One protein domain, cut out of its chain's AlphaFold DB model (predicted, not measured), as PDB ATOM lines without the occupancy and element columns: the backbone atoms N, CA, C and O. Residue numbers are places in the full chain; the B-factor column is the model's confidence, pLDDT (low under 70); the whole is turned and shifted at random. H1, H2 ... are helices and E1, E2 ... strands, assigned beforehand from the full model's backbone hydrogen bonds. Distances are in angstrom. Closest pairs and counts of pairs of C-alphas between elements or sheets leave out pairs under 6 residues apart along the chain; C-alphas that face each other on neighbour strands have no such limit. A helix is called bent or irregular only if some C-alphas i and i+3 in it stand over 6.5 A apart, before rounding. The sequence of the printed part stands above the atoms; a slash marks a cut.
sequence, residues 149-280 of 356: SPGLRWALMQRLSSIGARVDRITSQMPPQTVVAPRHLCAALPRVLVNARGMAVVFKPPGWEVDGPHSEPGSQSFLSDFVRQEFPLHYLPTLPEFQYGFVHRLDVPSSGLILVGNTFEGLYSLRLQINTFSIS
ATOM      1  N   SER A 149      62.755  26.124  54.395       45.81
ATOM      2  CA  SER A 149      63.551  25.146  53.650       45.81
ATOM      3  C   SER A 149      62.642  24.363  52.684       45.81
ATOM      4  O   SER A 149      61.487  24.076  53.028       45.81
ATOM      5  N   PRO A 150      63.113  23.990  51.478       51.38
ATOM      6  CA  PRO A 150      62.280  23.285  50.500       51.38
ATOM      7  C   PRO A 150      61.637  22.007  51.058       51.38
ATOM      8  O   PRO A 150      60.461  21.745  50.805       51.38
ATOM      9  N   GLY A 151      62.378  21.250  51.878       45.44
ATOM     10  CA  GLY A 151      61.885  20.033  52.527       45.44
ATOM     11  C   GLY A 151      60.774  20.297  53.548       45.44
ATOM     12  O   GLY A 151      59.772  19.583  53.558       45.44
ATOM     13  N   LEU A 152      60.902  21.356  54.356       46.44
ATOM     14  CA  LEU A 152      59.847  21.774  55.279       46.44
ATOM     15  C   LEU A 152      58.613  22.230  54.513       46.44
ATOM     16  O   LEU A 152      57.526  21.719  54.760       46.44
ATOM     17  N   ARG A 153      58.769  23.149  53.555       54.09
ATOM     18  CA  ARG A 153      57.657  23.638  52.733       54.09
ATOM     19  C   ARG A 153      56.891  22.476  52.107       54.09
ATOM     20  O   ARG A 153      55.667  22.459  52.181       54.09
ATOM     21  N   TRP A 154      57.600  21.492  51.557       54.66
ATOM     22  CA  TRP A 154      56.996  20.281  51.013       54.66
ATOM     23  C   TRP A 154      56.231  19.474  52.069       54.66
ATOM     24  O   TRP A 154      55.062  19.156  51.861       54.66
ATOM     25  N   ALA A 155      56.842  19.185  53.221       49.91
ATOM     26  CA  ALA A 155      56.190  18.445  54.301       49.91
ATOM     27  C   ALA A 155      54.925  19.154  54.818       49.91
ATOM     28  O   ALA A 155      53.898  18.507  55.037       49.91
ATOM     29  N   LEU A 156      54.971  20.483  54.957       51.19
ATOM     30  CA  LEU A 156      53.820  21.296  55.346       51.19
ATOM     31  C   LEU A 156      52.734  21.265  54.277       51.19
ATOM     32  O   LEU A 156      51.579  21.014  54.606       51.19
ATOM     33  N   MET A 157      53.096  21.451  53.005       63.72
ATOM     34  CA  MET A 157      52.155  21.340  51.887       63.72
ATOM     35  C   MET A 157      51.436  19.989  51.902       63.72
ATOM     36  O   MET A 157      50.211  19.964  51.833       63.72
ATOM     37  N   GLN A 158      52.169  18.884  52.065       62.22
ATOM     38  CA  GLN A 158      51.598  17.533  52.116       62.22
ATOM     39  C   GLN A 158      50.653  17.341  53.309       62.22
ATOM     40  O   GLN A 158      49.563  16.787  53.163       62.22
ATOM     41  N   ARG A 159      51.028  17.828  54.500       52.62
ATOM     42  CA  ARG A 159      50.178  17.720  55.698       52.62
ATOM     43  C   ARG A 159      48.919  18.581  55.607       52.62
ATOM     44  O   ARG A 159      47.838  18.080  55.912       52.62
ATOM     45  N   LEU A 160      49.037  19.830  55.155       59.22
ATOM     46  CA  LEU A 160      47.892  20.716  54.917       59.22
ATOM     47  C   LEU A 160      46.931  20.144  53.889       59.22
ATOM     48  O   LEU A 160      45.725  20.164  54.112       59.22
ATOM     49  N   SER A 161      47.477  19.641  52.781       68.44
ATOM     50  CA  SER A 161      46.701  19.021  51.711       68.44
ATOM     51  C   SER A 161      45.953  17.800  52.237       68.44
ATOM     52  O   SER A 161      44.736  17.740  52.113       68.44
ATOM     53  N   SER A 162      46.634  16.895  52.949       60.38
ATOM     54  CA  SER A 162      46.012  15.700  53.536       60.38
ATOM     55  C   SER A 162      44.867  16.026  54.502       60.38
ATOM     56  O   SER A 162      43.807  15.397  54.456       60.38
ATOM     57  N   ILE A 163      45.059  17.019  55.371       55.94
ATOM     58  CA  ILE A 163      44.035  17.457  56.322       55.94
ATOM     59  C   ILE A 163      42.886  18.156  55.597       55.94
ATOM     60  O   ILE A 163      41.734  17.827  55.863       55.94
ATOM     61  N   GLY A 164      43.182  19.073  54.673       61.97
ATOM     62  CA  GLY A 164      42.176  19.734  53.847       61.97
ATOM     63  C   GLY A 164      41.313  18.719  53.105       61.97
ATOM     64  O   GLY A 164      40.104  18.719  53.289       61.97
ATOM     65  N   ALA A 165      41.933  17.743  52.438       68.88
ATOM     66  CA  ALA A 165      41.246  16.654  51.748       68.88
ATOM     67  C   ALA A 165      40.420  15.762  52.694       68.88
ATOM     68  O   ALA A 165      39.421  15.161  52.291       68.88
ATOM     69  N   ARG A 166      40.818  15.628  53.969       58.91
ATOM     70  CA  ARG A 166      40.006  14.933  54.982       58.91
ATOM     71  C   ARG A 166      38.775  15.749  55.363       58.91
ATOM     72  O   ARG A 166      37.693  15.177  55.430       58.91
ATOM     73  N   VAL A 167      38.933  17.053  55.599       60.28
ATOM     74  CA  VAL A 167      37.811  17.959  55.887       60.28
ATOM     75  C   VAL A 167      36.856  17.983  54.696       60.28
ATOM     76  O   VAL A 167      35.670  17.737  54.870       60.28
ATOM     77  N   ASP A 168      37.377  18.152  53.483       66.69
ATOM     78  CA  ASP A 168      36.592  18.171  52.252       66.69
ATOM     79  C   ASP A 168      35.746  16.896  52.102       66.69
ATOM     80  O   ASP A 168      34.541  17.000  51.899       66.69
ATOM     81  N   ARG A 169      36.320  15.703  52.335       67.88
ATOM     82  CA  ARG A 169      35.581  14.420  52.315       67.88
ATOM     83  C   ARG A 169      34.466  14.307  53.354       67.88
ATOM     84  O   ARG A 169      33.453  13.665  53.094       67.88
ATOM     85  N   ILE A 170      34.667  14.865  54.545       59.41
ATOM     86  CA  ILE A 170      33.642  14.860  55.601       59.41
ATOM     87  C   ILE A 170      32.513  15.811  55.209       59.41
ATOM     88  O   ILE A 170      31.333  15.504  55.345       59.41
ATOM     89  N   THR A 171      32.884  16.963  54.668       59.44
ATOM     90  CA  THR A 171      31.943  18.034  54.351       59.44
ATOM     91  C   THR A 171      31.185  17.815  53.048       59.44
ATOM     92  O   THR A 171      30.062  18.290  52.926       59.44
ATOM     93  N   SER A 172      31.718  17.018  52.116       64.88
ATOM     94  CA  SER A 172      31.019  16.622  50.886       64.88
ATOM     95  C   SER A 172      29.779  15.762  51.139       64.88
ATOM     96  O   SER A 172      28.982  15.555  50.232       64.88
ATOM     97  N   GLN A 173      29.629  15.226  52.353       61.31
ATOM     98  CA  GLN A 173      28.450  14.465  52.772       61.31
ATOM     99  C   GLN A 173      27.337  15.369  53.324       61.31
ATOM    100  O   GLN A 173      26.229  14.894  53.569       61.31
ATOM    101  N   MET A 174      27.611  16.661  53.536       58.72
ATOM    102  CA  MET A 174      26.616  17.618  54.010       58.72
ATOM    103  C   MET A 174      25.731  18.090  52.848       58.72
ATOM    104  O   MET A 174      26.229  18.275  51.735       58.72
ATOM    105  N   PRO A 175      24.429  18.324  53.085       59.72
ATOM    106  CA  PRO A 175      23.547  18.839  52.050       59.72
ATOM    107  C   PRO A 175      24.019  20.228  51.583       59.72
ATOM    108  O   PRO A 175      24.449  21.041  52.413       59.72
ATOM    109  N   PRO A 176      23.942  20.525  50.273       61.47
ATOM    110  CA  PRO A 176      24.271  21.846  49.760       61.47
ATOM    111  C   PRO A 176      23.316  22.881  50.361       61.47
ATOM    112  O   PRO A 176      22.101  22.679  50.390       61.47
ATOM    113  N   GLN A 177      23.861  23.998  50.843       57.53
ATOM    114  CA  GLN A 177      23.029  25.121  51.258       57.53
ATOM    115  C   GLN A 177      22.516  25.872  50.033       57.53
ATOM    116  O   GLN A 177      23.245  26.124  49.075       57.53
ATOM    117  N   THR A 178      21.242  26.249  50.082       58.59
ATOM    118  CA  THR A 178      20.628  27.102  49.070       58.59
ATOM    119  C   THR A 178      21.210  28.504  49.212       58.59
ATOM    120  O   THR A 178      20.884  29.236  50.144       58.59
ATOM    121  N   VAL A 179      22.103  28.877  48.298       61.25
ATOM    122  CA  VAL A 179      22.600  30.251  48.211       61.25
ATOM    123  C   VAL A 179      21.518  31.070  47.515       61.25
ATOM    124  O   VAL A 179      21.213  30.848  46.345       61.25
ATOM    125  N   VAL A 180      20.891  31.990  48.247       59.41
ATOM    126  CA  VAL A 180      19.951  32.950  47.656       59.41
ATOM    127  C   VAL A 180      20.736  33.844  46.707       59.41
ATOM    128  O   VAL A 180      21.726  34.432  47.131       59.41
ATOM    129  N   ALA A 181      20.295  33.945  45.448       59.28
ATOM    130  CA  ALA A 181      20.925  34.803  44.452       59.28
ATOM    131  C   ALA A 181      20.914  36.265  44.945       59.28
ATOM    132  O   ALA A 181      19.840  36.865  45.078       59.28
ATOM    133  N   PRO A 182      22.081  36.839  45.258       62.97
ATOM    134  CA  PRO A 182      22.165  38.190  45.780       62.97
ATOM    135  C   PRO A 182      21.917  39.211  44.667       62.97
ATOM    136  O   PRO A 182      22.198  38.985  43.489       62.97
ATOM    137  N   ARG A 183      21.354  40.366  45.034       63.81
ATOM    138  CA  ARG A 183      21.146  41.468  44.089       63.81
ATOM    139  C   ARG A 183      22.455  42.221  43.908       63.81
ATOM    140  O   ARG A 183      22.914  42.897  44.823       63.81
ATOM    141  N   HIS A 184      23.028  42.141  42.715       69.94
ATOM    142  CA  HIS A 184      24.214  42.911  42.365       69.94
ATOM    143  C   HIS A 184      23.830  44.296  41.838       69.94
ATOM    144  O   HIS A 184      22.911  44.431  41.034       69.94
ATOM    145  N   LEU A 185      24.563  45.320  42.275       72.31
ATOM    146  CA  LEU A 185      24.355  46.716  41.874       72.31
ATOM    147  C   LEU A 185      25.284  47.143  40.722       72.31
ATOM    148  O   LEU A 185      25.033  48.144  40.057       72.31
ATOM    149  N   CYS A 186      26.360  46.390  40.474       74.88
ATOM    150  CA  CYS A 186      27.331  46.672  39.414       74.88
ATOM    151  C   CYS A 186      26.957  46.043  38.064       74.88
ATOM    152  O   CYS A 186      26.608  44.867  37.997       74.88
ATOM    153  N   ALA A 187      27.151  46.801  36.976       77.88
ATOM    154  CA  ALA A 187      26.911  46.342  35.603       77.88
ATOM    155  C   ALA A 187      27.952  45.318  35.105       77.88
ATOM    156  O   ALA A 187      27.624  44.411  34.344       77.88
ATOM    157  N   ALA A 188      29.215  45.454  35.523       89.81
ATOM    158  CA  ALA A 188      30.267  44.500  35.187       89.81
ATOM    159  C   ALA A 188      30.283  43.345  36.198       89.81
ATOM    160  O   ALA A 188      30.396  43.583  37.401       89.81
ATOM    161  N   LEU A 189      30.210  42.105  35.703       92.06
ATOM    162  CA  LEU A 189      30.201  40.896  36.531       92.06
ATOM    163  C   LEU A 189      31.609  40.286  36.694       92.06
ATOM    164  O   LEU A 189      32.393  40.305  35.735       92.06
ATOM    165  N   PRO A 190      31.934  39.721  37.874       95.75
ATOM    166  CA  PRO A 190      33.115  38.900  38.083       95.75
ATOM    167  C   PRO A 190      33.106  37.657  37.196       95.75
ATOM    168  O   PRO A 190      32.067  37.244  36.679       95.75
ATOM    169  N   ARG A 191      34.289  37.073  36.985       95.75
ATOM    170  CA  ARG A 191      34.455  35.876  36.147       95.75
ATOM    171  C   ARG A 191      35.480  34.935  36.750       95.75
ATOM    172  O   ARG A 191      36.552  35.378  37.159       95.75
ATOM    173  N   VAL A 192      35.194  33.639  36.750       96.06
ATOM    174  CA  VAL A 192      36.198  32.616  37.059       96.06
ATOM    175  C   VAL A 192      37.108  32.459  35.839       96.06
ATOM    176  O   VAL A 192      36.648  32.101  34.760       96.06
ATOM    177  N   LEU A 193      38.397  32.764  35.991       97.06
ATOM    178  CA  LEU A 193      39.399  32.597  34.931       97.06
ATOM    179  C   LEU A 193      40.063  31.222  34.980       97.06
ATOM    180  O   LEU A 193      40.415  30.664  33.946       97.06
ATOM    181  N   VAL A 194      40.265  30.692  36.188       95.56
ATOM    182  CA  VAL A 194      40.870  29.377  36.426       95.56
ATOM    183  C   VAL A 194      40.121  28.708  37.569       95.56
ATOM    184  O   VAL A 194      39.847  29.356  38.576       95.56
ATOM    185  N   ASN A 195      39.840  27.415  37.436       92.19
ATOM    186  CA  ASN A 195      39.333  26.563  38.508       92.19
ATOM    187  C   ASN A 195      40.114  25.245  38.486       92.19
ATOM    188  O   ASN A 195      40.003  24.472  37.535       92.19
ATOM    189  N   ALA A 196      40.961  25.015  39.486       88.44
ATOM    190  CA  ALA A 196      41.839  23.855  39.539       88.44
ATOM    191  C   ALA A 196      42.178  23.461  40.983       88.44
ATOM    192  O   ALA A 196      42.626  24.288  41.772       88.44
ATOM    193  N   ARG A 197      42.056  22.163  41.294       83.94
ATOM    194  CA  ARG A 197      42.544  21.542  42.546       83.94
ATOM    195  C   ARG A 197      42.116  22.285  43.822       83.94
ATOM    196  O   ARG A 197      42.953  22.612  44.660       83.94
ATOM    197  N   GLY A 198      40.829  22.594  43.949       88.50
ATOM    198  CA  GLY A 198      40.320  23.265  45.147       88.50
ATOM    199  C   GLY A 198      40.632  24.765  45.231       88.50
ATOM    200  O   GLY A 198      40.419  25.399  46.268       88.50
ATOM    201  N   MET A 199      41.171  25.342  44.157       93.00
ATOM    202  CA  MET A 199      41.528  26.751  44.049       93.00
ATOM    203  C   MET A 199      40.915  27.348  42.785       93.00
ATOM    204  O   MET A 199      40.792  26.683  41.757       93.00
ATOM    205  N   ALA A 200      40.597  28.633  42.838       94.69
ATOM    206  CA  ALA A 200      40.127  29.395  41.701       94.69
ATOM    207  C   ALA A 200      40.820  30.758  41.612       94.69
ATOM    208  O   ALA A 200      41.206  31.356  42.620       94.69
ATOM    209  N   VAL A 201      40.955  31.251  40.383       96.56
ATOM    210  CA  VAL A 201      41.350  32.626  40.076       96.56
ATOM    211  C   VAL A 201      40.109  33.342  39.573       96.56
ATOM    212  O   VAL A 201      39.583  33.002  38.512       96.56
ATOM    213  N   VAL A 202      39.646  34.335  40.322       96.56
ATOM    214  CA  VAL A 202      38.485  35.156  39.976       96.56
ATOM    215  C   VAL A 202      38.963  36.525  39.515       96.56
ATOM    216  O   VAL A 202      39.724  37.193  40.211       96.56
ATOM    217  N   PHE A 203      38.513  36.966  38.346       97.56
ATOM    218  CA  PHE A 203      38.658  38.351  37.931       97.56
ATOM    219  C   PHE A 203      37.572  39.200  38.594       97.56
ATOM    220  O   PHE A 203      36.382  39.015  38.329       97.56
ATOM    221  N   LYS A 204      37.993  40.141  39.440       96.44
ATOM    222  CA  LYS A 204      37.146  41.142  40.086       96.44
ATOM    223  C   LYS A 204      37.129  42.428  39.245       96.44
ATOM    224  O   LYS A 204      38.186  43.046  39.095       96.44
ATOM    225  N   PRO A 205      35.975  42.886  38.730       95.69
ATOM    226  CA  PRO A 205      35.865  44.211  38.128       95.69
ATOM    227  C   PRO A 205      35.816  45.325  39.199       95.69
ATOM    228  O   PRO A 205      35.646  45.045  40.396       95.69
ATOM    229  N   PRO A 206      35.976  46.603  38.807       92.69
ATOM    230  CA  PRO A 206      35.750  47.738  39.701       92.69
ATOM    231  C   PRO A 206      34.312  47.757  40.241       92.69
ATOM    232  O   PRO A 206      33.392  47.289  39.574       92.69
ATOM    233  N   GLY A 207      34.121  48.304  41.443       89.69
ATOM    234  CA  GLY A 207      32.808  48.440  42.093       89.69
ATOM    235  C   GLY A 207      32.373  47.237  42.940       89.69
ATOM    236  O   GLY A 207      31.378  47.323  43.654       89.69
ATOM    237  N   TRP A 208      33.138  46.142  42.908       92.00
ATOM    238  CA  TRP A 208      32.931  44.978  43.772       92.00
ATOM    239  C   TRP A 208      33.837  45.025  45.001       92.00
ATOM    240  O   TRP A 208      35.049  45.228  44.866       92.00
ATOM    241  N   GLU A 209      33.287  44.785  46.184       90.75
ATOM    242  CA  GLU A 209      34.054  44.666  47.423       90.75
ATOM    243  C   GLU A 209      34.518  43.218  47.625       90.75
ATOM    244  O   GLU A 209      33.741  42.276  47.484       90.75
ATOM    245  N   VAL A 210      35.796  43.033  47.973       89.81
ATOM    246  CA  VAL A 210      36.266  41.768  48.556       89.81
ATOM    247  C   VAL A 210      35.971  41.823  50.050       89.81
ATOM    248  O   VAL A 210      36.766  42.362  50.827       89.81
ATOM    249  N   ASP A 211      34.793  41.336  50.407       84.31
ATOM    250  CA  ASP A 211      34.200  41.462  51.727       84.31
ATOM    251  C   ASP A 211      34.789  40.468  52.741       84.31
ATOM    252  O   ASP A 211      35.428  39.464  52.407       84.31
ATOM    253  N   GLY A 212      34.622  40.792  54.022       71.12
ATOM    254  CA  GLY A 212      35.060  39.975  55.149       71.12
ATOM    255  C   GLY A 212      33.928  39.706  56.143       71.12
ATOM    256  O   GLY A 212      32.827  40.227  55.996       71.12
ATOM    257  N   PRO A 213      34.190  38.938  57.215       54.50
ATOM    258  CA  PRO A 213      33.174  38.590  58.215       54.50
ATOM    259  C   PRO A 213      32.599  39.777  59.008       54.50
ATOM    260  O   PRO A 213      31.673  39.590  59.789       54.50
ATOM    261  N   HIS A 214      33.160  40.975  58.841       59.06
ATOM    262  CA  HIS A 214      32.693  42.218  59.457       59.06
ATOM    263  C   HIS A 214      32.331  43.286  58.415       59.06
ATOM    264  O   HIS A 214      32.198  44.450  58.779       59.06
ATOM    265  N   SER A 215      32.235  42.926  57.130       66.69
ATOM    266  CA  SER A 215      31.721  43.854  56.124       66.69
ATOM    267  C   SER A 215      30.238  44.075  56.403       66.69
ATOM    268  O   SER A 215      29.460  43.122  56.453       66.69
ATOM    269  N   GLU A 216      29.858  45.327  56.642       65.81
ATOM    270  CA  GLU A 216      28.456  45.685  56.814       65.81
ATOM    271  C   GLU A 216      27.764  45.694  55.449       65.81
ATOM    272  O   GLU A 216      28.356  46.189  54.487       65.81
ATOM    273  N   PRO A 217      26.531  45.168  55.338       61.12
ATOM    274  CA  PRO A 217      25.767  45.225  54.099       61.12
ATOM    275  C   PRO A 217      25.579  46.689  53.676       61.12
ATOM    276  O   PRO A 217      24.806  47.435  54.273       61.12
ATOM    277  N   GLY A 218      26.340  47.100  52.663       61.75
ATOM    278  CA  GLY A 218      26.364  48.458  52.130       61.75
ATOM    279  C   GLY A 218      25.744  48.554  50.736       61.75
ATOM    280  O   GLY A 218      25.152  47.614  50.218       61.75
ATOM    281  N   SER A 219      25.922  49.705  50.085       63.91
ATOM    282  CA  SER A 219      25.439  49.980  48.721       63.91
ATOM    283  C   SER A 219      26.300  49.355  47.605       63.91
ATOM    284  O   SER A 219      26.329  49.881  46.495       63.91
ATOM    285  N   GLN A 220      27.056  48.290  47.883       73.88
ATOM    286  CA  GLN A 220      28.050  47.722  46.962       73.88
ATOM    287  C   GLN A 220      27.795  46.236  46.701       73.88
ATOM    288  O   GLN A 220      27.187  45.551  47.518       73.88
ATOM    289  N   SER A 221      28.274  45.731  45.559       87.69
ATOM    290  CA  SER A 221      28.248  44.295  45.262       87.69
ATOM    291  C   SER A 221      29.383  43.579  45.998       87.69
ATOM    292  O   SER A 221      30.547  43.955  45.844       87.69
ATOM    293  N   PHE A 222      29.068  42.515  46.734       90.69
ATOM    294  CA  PHE A 222      30.065  41.675  47.399       90.69
ATOM    295  C   PHE A 222      30.591  40.579  46.487       90.69
ATOM    296  O   PHE A 222      29.853  39.982  45.709       90.69
ATOM    297  N   LEU A 223      31.893  40.309  46.548       91.94
ATOM    298  CA  LEU A 223      32.494  39.247  45.750       91.94
ATOM    299  C   LEU A 223      32.180  37.864  46.331       91.94
ATOM    300  O   LEU A 223      32.110  36.898  45.569       91.94
ATOM    301  N   SER A 224      31.978  37.752  47.650       88.62
ATOM    302  CA  SER A 224      31.608  36.488  48.305       88.62
ATOM    303  C   SER A 224      30.309  35.898  47.759       88.62
ATOM    304  O   SER A 224      30.209  34.692  47.545       88.62
ATOM    305  N   ASP A 225      29.350  36.768  47.474       88.50
ATOM    306  CA  ASP A 225      28.067  36.484  46.850       88.50
ATOM    307  C   ASP A 225      28.220  35.764  45.503       88.50
ATOM    308  O   ASP A 225      27.655  34.689  45.297       88.50
ATOM    309  N   PHE A 226      29.064  36.303  44.617       90.69
ATOM    310  CA  PHE A 226      29.407  35.663  43.344       90.69
ATOM    311  C   PHE A 226      30.110  34.316  43.564       90.69
ATOM    312  O   PHE A 226      29.737  33.305  42.976       90.69
ATOM    313  N   VAL A 227      31.111  34.273  44.450       90.00
ATOM    314  CA  VAL A 227      31.896  33.056  44.720       90.00
ATOM    315  C   VAL A 227      31.023  31.913  45.245       90.00
ATOM    316  O   VAL A 227      31.211  30.762  44.858       90.00
ATOM    317  N   ARG A 228      30.051  32.208  46.106       85.25
ATOM    318  CA  ARG A 228      29.116  31.208  46.639       85.25
ATOM    319  C   ARG A 228      28.182  30.648  45.578       85.25
ATOM    320  O   ARG A 228      27.871  29.462  45.626       85.25
ATOM    321  N   GLN A 229      27.756  31.484  44.636       85.81
ATOM    322  CA  GLN A 229      26.941  31.048  43.509       85.81
ATOM    323  C   GLN A 229      27.734  30.144  42.555       85.81
ATOM    324  O   GLN A 229      27.202  29.140  42.089       85.81
ATOM    325  N   GLU A 230      29.002  30.469  42.299       87.88
ATOM    326  CA  GLU A 230      29.866  29.694  41.399       87.88
ATOM    327  C   GLU A 230      30.327  28.352  41.997       87.88
ATOM    328  O   GLU A 230      30.549  27.391  41.258       87.88
ATOM    329  N   PHE A 231      30.461  28.247  43.326       85.69
ATOM    330  CA  PHE A 231      30.958  27.037  44.005       85.69
ATOM    331  C   PHE A 231      29.968  26.456  45.039       85.69
ATOM    332  O   PHE A 231      30.310  26.327  46.219       85.69
ATOM    333  N   PRO A 232      28.756  26.033  44.628       73.75
ATOM    334  CA  PRO A 232      27.694  25.627  45.556       73.75
ATOM    335  C   PRO A 232      27.978  24.300  46.283       73.75
ATOM    336  O   PRO A 232      27.526  24.096  47.408       73.75
ATOM    337  N   LEU A 233      28.748  23.394  45.667       64.81
ATOM    338  CA  LEU A 233      29.063  22.069  46.227       64.81
ATOM    339  C   LEU A 233      30.146  22.101  47.317       64.81
ATOM    340  O   LEU A 233      30.309  21.130  48.051       64.81
ATOM    341  N   HIS A 234      30.870  23.214  47.448       65.88
ATOM    342  CA  HIS A 234      31.949  23.381  48.420       65.88
ATOM    343  C   HIS A 234      31.808  24.721  49.152       65.88
ATOM    344  O   HIS A 234      32.695  25.573  49.151       65.88
ATOM    345  N   TYR A 235      30.645  24.920  49.773       66.00
ATOM    346  CA  TYR A 235      30.271  26.199  50.377       66.00
ATOM    347  C   TYR A 235      30.974  26.497  51.715       66.00
ATOM    348  O   TYR A 235      31.006  27.640  52.156       66.00
ATOM    349  N   LEU A 236      31.544  25.496  52.396       61.97
ATOM    350  CA  LEU A 236      32.140  25.720  53.718       61.97
ATOM    351  C   LEU A 236      33.362  26.647  53.683       61.97
ATOM    352  O   LEU A 236      33.385  27.602  54.458       61.97
ATOM    353  N   PRO A 237      34.348  26.464  52.781       63.38
ATOM    354  CA  PRO A 237      35.393  27.464  52.569       63.38
ATOM    355  C   PRO A 237      34.837  28.852  52.246       63.38
ATOM    356  O   PRO A 237      35.467  29.849  52.591       63.38
ATOM    357  N   THR A 238      33.650  28.925  51.633       65.12
ATOM    358  CA  THR A 238      32.984  30.176  51.258       65.12
ATOM    359  C   THR A 238      32.096  30.756  52.372       65.12
ATOM    360  O   THR A 238      31.320  31.685  52.141       65.12
ATOM    361  N   LEU A 239      32.222  30.274  53.613       64.75
ATOM    362  CA  LEU A 239      31.578  30.880  54.777       64.75
ATOM    363  C   LEU A 239      32.368  32.089  55.325       64.75
ATOM    364  O   LEU A 239      33.593  32.170  55.145       64.75
ATOM    365  N   PRO A 240      31.708  33.027  56.034       60.75
ATOM    366  CA  PRO A 240      32.362  34.218  56.582       60.75
ATOM    367  C   PRO A 240      33.515  33.884  57.541       60.75
ATOM    368  O   PRO A 240      34.536  34.576  57.560       60.75
ATOM    369  N   GLU A 241      33.404  32.791  58.304       61.28
ATOM    370  CA  GLU A 241      34.431  32.309  59.241       61.28
ATOM    371  C   GLU A 241      35.755  32.006  58.535       61.28
ATOM    372  O   GLU A 241      36.833  32.176  59.114       61.28
ATOM    373  N   PHE A 242      35.678  31.607  57.265       62.31
ATOM    374  CA  PHE A 242      36.825  31.301  56.419       62.31
ATOM    375  C   PHE A 242      37.143  32.414  55.417       62.31
ATOM    376  O   PHE A 242      38.016  32.224  54.569       62.31
ATOM    377  N   GLN A 243      36.519  33.588  55.582       68.25
ATOM    378  CA  GLN A 243      36.651  34.759  54.705       68.25
ATOM    379  C   GLN A 243      36.278  34.444  53.267       68.25
ATOM    380  O   GLN A 243      36.934  34.898  52.333       68.25
ATOM    381  N   TYR A 244      35.246  33.624  53.103       78.00
ATOM    382  CA  TYR A 244      34.701  33.286  51.800       78.00
ATOM    383  C   TYR A 244      35.728  32.626  50.852       78.00
ATOM    384  O   TYR A 244      35.590  32.681  49.633       78.00
ATOM    385  N   GLY A 245      36.786  32.026  51.406       77.00
ATOM    386  CA  GLY A 245      37.879  31.407  50.657       77.00
ATOM    387  C   GLY A 245      38.939  32.398  50.169       77.00
ATOM    388  O   GLY A 245      39.954  31.978  49.608       77.00
ATOM    389  N   PHE A 246      38.756  33.703  50.396       85.25
ATOM    390  CA  PHE A 246      39.709  34.732  49.994       85.25
ATOM    391  C   PHE A 246      40.991  34.659  50.829       85.25
ATOM    392  O   PHE A 246      40.966  34.617  52.062       85.25
ATOM    393  N   VAL A 247      42.143  34.695  50.154       79.56
ATOM    394  CA  VAL A 247      43.458  34.781  50.823       79.56
ATOM    395  C   VAL A 247      44.079  36.174  50.743       79.56
ATOM    396  O   VAL A 247      44.974  36.496  51.520       79.56
ATOM    397  N   HIS A 248      43.581  37.029  49.851       82.50
ATOM    398  CA  HIS A 248      43.945  38.439  49.754       82.50
ATOM    399  C   HIS A 248      42.760  39.272  49.253       82.50
ATOM    400  O   HIS A 248      41.738  38.726  48.848       82.50
ATOM    401  N   ARG A 249      42.909  40.599  49.275       87.75
ATOM    402  CA  ARG A 249      41.861  41.553  48.891       87.75
ATOM    403  C   ARG A 249      42.354  42.570  47.869       87.75
ATOM    404  O   ARG A 249      43.557  42.803  47.762       87.75
ATOM    405  N   LEU A 250      41.402  43.172  47.167       89.12
ATOM    406  CA  LEU A 250      41.566  44.364  46.339       89.12
ATOM    407  C   LEU A 250      40.564  45.416  46.802       89.12
ATOM    408  O   LEU A 250      39.470  45.063  47.249       89.12
ATOM    409  N   ASP A 251      40.937  46.686  46.689       86.75
ATOM    410  CA  ASP A 251      40.030  47.782  47.014       86.75
ATOM    411  C   ASP A 251      38.890  47.846  45.986       86.75
ATOM    412  O   ASP A 251      39.036  47.436  44.831       86.75
ATOM    413  N   VAL A 252      37.745  48.379  46.409       89.12
ATOM    414  CA  VAL A 252      36.517  48.476  45.605       89.12
ATOM    415  C   VAL A 252      36.757  49.053  44.199       89.12
ATOM    416  O   VAL A 252      36.352  48.401  43.231       89.12
ATOM    417  N   PRO A 253      37.449  50.202  44.019       89.88
ATOM    418  CA  PRO A 253      37.669  50.764  42.685       89.88
ATOM    419  C   PRO A 253      38.700  49.987  41.854       89.88
ATOM    420  O   PRO A 253      38.776  50.178  40.644       89.88
ATOM    421  N   SER A 254      39.498  49.114  42.473       91.94
ATOM    422  CA  SER A 254      40.512  48.335  41.759       91.94
ATOM    423  C   SER A 254      39.873  47.167  41.016       91.94
ATOM    424  O   SER A 254      38.971  46.511  41.536       91.94
ATOM    425  N   SER A 255      40.376  46.856  39.826       95.06
ATOM    426  CA  SER A 255      40.129  45.578  39.159       95.06
ATOM    427  C   SER A 255      41.309  44.632  39.361       95.06
ATOM    428  O   SER A 255      42.403  45.059  39.740       95.06
ATOM    429  N   GLY A 256      41.108  43.343  39.109       96.25
ATOM    430  CA  GLY A 256      42.219  42.402  39.034       96.25
ATOM    431  C   GLY A 256      41.884  41.002  39.506       96.25
ATOM    432  O   GLY A 256      40.727  40.630  39.683       96.25
ATOM    433  N   LEU A 257      42.936  40.213  39.680       96.62
ATOM    434  CA  LEU A 257      42.846  38.807  40.046       96.62
ATOM    435  C   LEU A 257      42.678  38.660  41.557       96.62
ATOM    436  O   LEU A 257      43.376  39.326  42.316       96.62
ATOM    437  N   ILE A 258      41.792  37.761  41.976       95.81
ATOM    438  CA  ILE A 258      41.582  37.319  43.354       95.81
ATOM    439  C   ILE A 258      41.743  35.802  43.408       95.81
ATOM    440  O   ILE A 258      41.101  35.076  42.651       95.81
ATOM    441  N   LEU A 259      42.590  35.325  44.317       94.62
ATOM    442  CA  LEU A 259      42.728  33.901  44.608       94.62
ATOM    443  C   LEU A 259      41.695  33.464  45.645       94.62
ATOM    444  O   LEU A 259      41.592  34.058  46.724       94.62
ATOM    445  N   VAL A 260      40.975  32.394  45.316       93.31
ATOM    446  CA  VAL A 260      39.913  31.810  46.138       93.31
ATOM    447  C   VAL A 260      40.222  30.337  46.378       93.31
ATOM    448  O   VAL A 260      40.451  29.590  45.432       93.31
ATOM    449  N   GLY A 261      40.221  29.898  47.633       90.00
ATOM    450  CA  GLY A 261      40.164  28.476  47.969       90.00
ATOM    451  C   GLY A 261      38.712  28.023  48.005       90.00
ATOM    452  O   GLY A 261      37.986  28.429  48.908       90.00
ATOM    453  N   ASN A 262      38.292  27.214  47.032       87.12
ATOM    454  CA  ASN A 262      36.937  26.660  46.988       87.12
ATOM    455  C   ASN A 262      36.843  25.274  47.644       87.12
ATOM    456  O   ASN A 262      35.743  24.794  47.838       87.12
ATOM    457  N   THR A 263      37.957  24.672  48.067       81.44
ATOM    458  CA  THR A 263      37.989  23.556  49.030       81.44
ATOM    459  C   THR A 263      38.920  23.897  50.196       81.44
ATOM    460  O   THR A 263      39.715  24.840  50.104       81.44
ATOM    461  N   PHE A 264      38.865  23.155  51.305       73.00
ATOM    462  CA  PHE A 264      39.811  23.341  52.407       73.00
ATOM    463  C   PHE A 264      41.236  22.977  51.995       73.00
ATOM    464  O   PHE A 264      42.162  23.712  52.337       73.00
ATOM    465  N   GLU A 265      41.426  21.907  51.218       79.50
ATOM    466  CA  GLU A 265      42.732  21.567  50.639       79.50
ATOM    467  C   GLU A 265      43.342  22.746  49.867       79.50
ATOM    468  O   GLU A 265      44.477  23.157  50.140       79.50
ATOM    469  N   GLY A 266      42.579  23.337  48.945       84.31
ATOM    470  CA  GLY A 266      43.056  24.470  48.160       84.31
ATOM    471  C   GLY A 266      43.239  25.739  48.992       84.31
ATOM    472  O   GLY A 266      44.264  26.413  48.872       84.31
ATOM    473  N   LEU A 267      42.309  26.042  49.903       75.75
ATOM    474  CA  LEU A 267      42.401  27.191  50.809       75.75
ATOM    475  C   LEU A 267      43.659  27.133  51.682       75.75
ATOM    476  O   LEU A 267      44.335  28.147  51.872       75.75
ATOM    477  N   TYR A 268      44.003  25.960  52.207       72.50
ATOM    478  CA  TYR A 268      45.201  25.784  53.023       72.50
ATOM    479  C   TYR A 268      46.484  25.885  52.206       72.50
ATOM    480  O   TYR A 268      47.431  26.536  52.652       72.50
ATOM    481  N   SER A 269      46.495  25.335  50.991       80.94
ATOM    482  CA  SER A 269      47.599  25.522  50.047       80.94
ATOM    483  C   SER A 269      47.841  27.007  49.751       80.94
ATOM    484  O   SER A 269      48.967  27.492  49.884       80.94
ATOM    485  N   LEU A 270      46.787  27.763  49.429       80.44
ATOM    486  CA  LEU A 270      46.882  29.200  49.159       80.44
ATOM    487  C   LEU A 270      47.327  30.000  50.388       80.44
ATOM    488  O   LEU A 270      48.159  30.899  50.266       80.44
ATOM    489  N   ARG A 271      46.821  29.666  51.583       73.25
ATOM    490  CA  ARG A 271      47.226  30.316  52.841       73.25
ATOM    491  C   ARG A 271      48.700  30.084  53.155       73.25
ATOM    492  O   ARG A 271      49.386  31.029  53.533       73.25
ATOM    493  N   LEU A 272      49.210  28.869  52.961       68.06
ATOM    494  CA  LEU A 272      50.640  28.606  53.120       68.06
ATOM    495  C   LEU A 272      51.453  29.435  52.125       68.06
ATOM    496  O   LEU A 272      52.406  30.102  52.518       68.06
ATOM    497  N   GLN A 273      51.070  29.431  50.850       77.00
ATOM    498  CA  GLN A 273      51.800  30.163  49.818       77.00
ATOM    499  C   GLN A 273      51.809  31.675  50.080       77.00
ATOM    500  O   GLN A 273      52.860  32.301  49.949       77.00
ATOM    501  N   ILE A 274      50.685  32.274  50.486       73.50
ATOM    502  CA  ILE A 274      50.636  33.721  50.731       73.50
ATOM    503  C   ILE A 274      51.383  34.127  52.003       73.50
ATOM    504  O   ILE A 274      52.061  35.152  52.003       73.50
ATOM    505  N   ASN A 275      51.312  33.316  53.062       64.12
ATOM    506  CA  ASN A 275      51.992  33.595  54.331       64.12
ATOM    507  C   ASN A 275      53.506  33.359  54.254       64.12
ATOM    508  O   ASN A 275      54.236  33.829  55.116       64.12
ATOM    509  N   THR A 276      53.968  32.649  53.223       61.31
ATOM    510  CA  THR A 276      55.390  32.388  52.945       61.31
ATOM    511  C   THR A 276      55.915  33.212  51.770       61.31
ATOM    512  O   THR A 276      56.973  32.902  51.233       61.31
ATOM    513  N   PHE A 277      55.157  34.223  51.321       67.19
ATOM    514  CA  PHE A 277      55.481  35.083  50.169       67.19
ATOM    515  C   PHE A 277      55.778  34.338  48.866       67.19
ATOM    516  O   PHE A 277      56.390  34.875  47.949       67.19
ATOM    517  N   SER A 278      55.276  33.112  48.737       72.62
ATOM    518  CA  SER A 278      55.376  32.337  47.504       72.62
ATOM    519  C   SER A 278      54.393  32.808  46.427       72.62
ATOM    520  O   SER A 278      54.449  32.324  45.300       72.62
ATOM    521  N   ILE A 279      53.489  33.737  46.763       80.88
ATOM    522  CA  ILE A 279      52.561  34.375  45.825       80.88
ATOM    523  C   ILE A 279      53.064  35.777  45.500       80.88
ATOM    524  O   ILE A 279      53.053  36.670  46.349       80.88
ATOM    525  N   SER A 280      53.441  35.974  44.240       80.94
ATOM    526  CA  SER A 280      53.733  37.300  43.699       80.94
ATOM    527  C   SER A 280      52.445  37.988  43.262       80.94
ATOM    528  O   SER A 280      51.568  37.366  42.664       80.94
TER     529      SER A 280
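Overview. This is residues 149 to 280 of the 356 residues of the protein "SRCAP protein" of Symbiodinium pilosum (UniProt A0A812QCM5). A small sheet of three strands has H2 over one face and H4 rising from the opposite face; the long H1 runs beside H4, and residues 172 to 190 arch from H1 back to E1. H3 lies at the sheet's border, next to H2. The printed part has 132 residues, with four named helices and three named strands in the order H1 E1 E2 H2 H3 E3 H4. The sheet, E1 E2 E3, is antiparallel, the class mixed; the whole is compact, with a radius of gyration of the C-alphas of 15.0 A and spans of 46 by 36 by 26 A.

Arrangement. Look first at E1, residues 191 to 196, and E2, residues 199 to 204, an antiparallel hairpin with N 193 and O 201 at 2.8 A. E3, residues 256 to 261, is antiparallel to E2, with N 202 and O 258 at 2.8 A. H2, residues 223 to 230, is on the sheet at a height of 9.3 A. H4, residues 264 to 275, is on the opposite face, only just standing up from the sheet at 41 degrees; its closest C-alphas to E3 are Leu 267 and Gly 261, 3.8 A. H1, residues 150 to 171, touches H4 at Gly 164 and Glu 265, closest C-alphas 3.7 A, running opposite ways at a shallow tilt of 32 degrees, only just short of steep. H3, residues 240 to 245, only grazes the sheet and only just touches H2, with 3 pairs of C-alphas within 8 A, closest Ser 224 and Tyr 244 at 5.7 A. H3 is irregular, C-alphas 241 and 244 being 7.5 A apart. In H1, H2 and H4 every O i to N i+4 pair is within hydrogen-bond range; H3 has 0 of 2, and 2 of 3 O i to N i+3 pairs.

Along the chain. Find C-alpha 150 at (62.280, 23.285, 50.500); from there H1 runs 31.0 A. E3 spans 16.7 A, and H4 16.0 A to C-alpha 275 at (51.992, 33.595, 54.331).

Size, cuts and confidence. The farthest C-alphas, Gly 151 and Ser 219, are 47.3 A apart. The printed part has no cut; the links H1 to E1 and E2 to H2 are long. Mean pLDDT of the printed part is 75.3, with 58 residues under 70, among them 149 to 184.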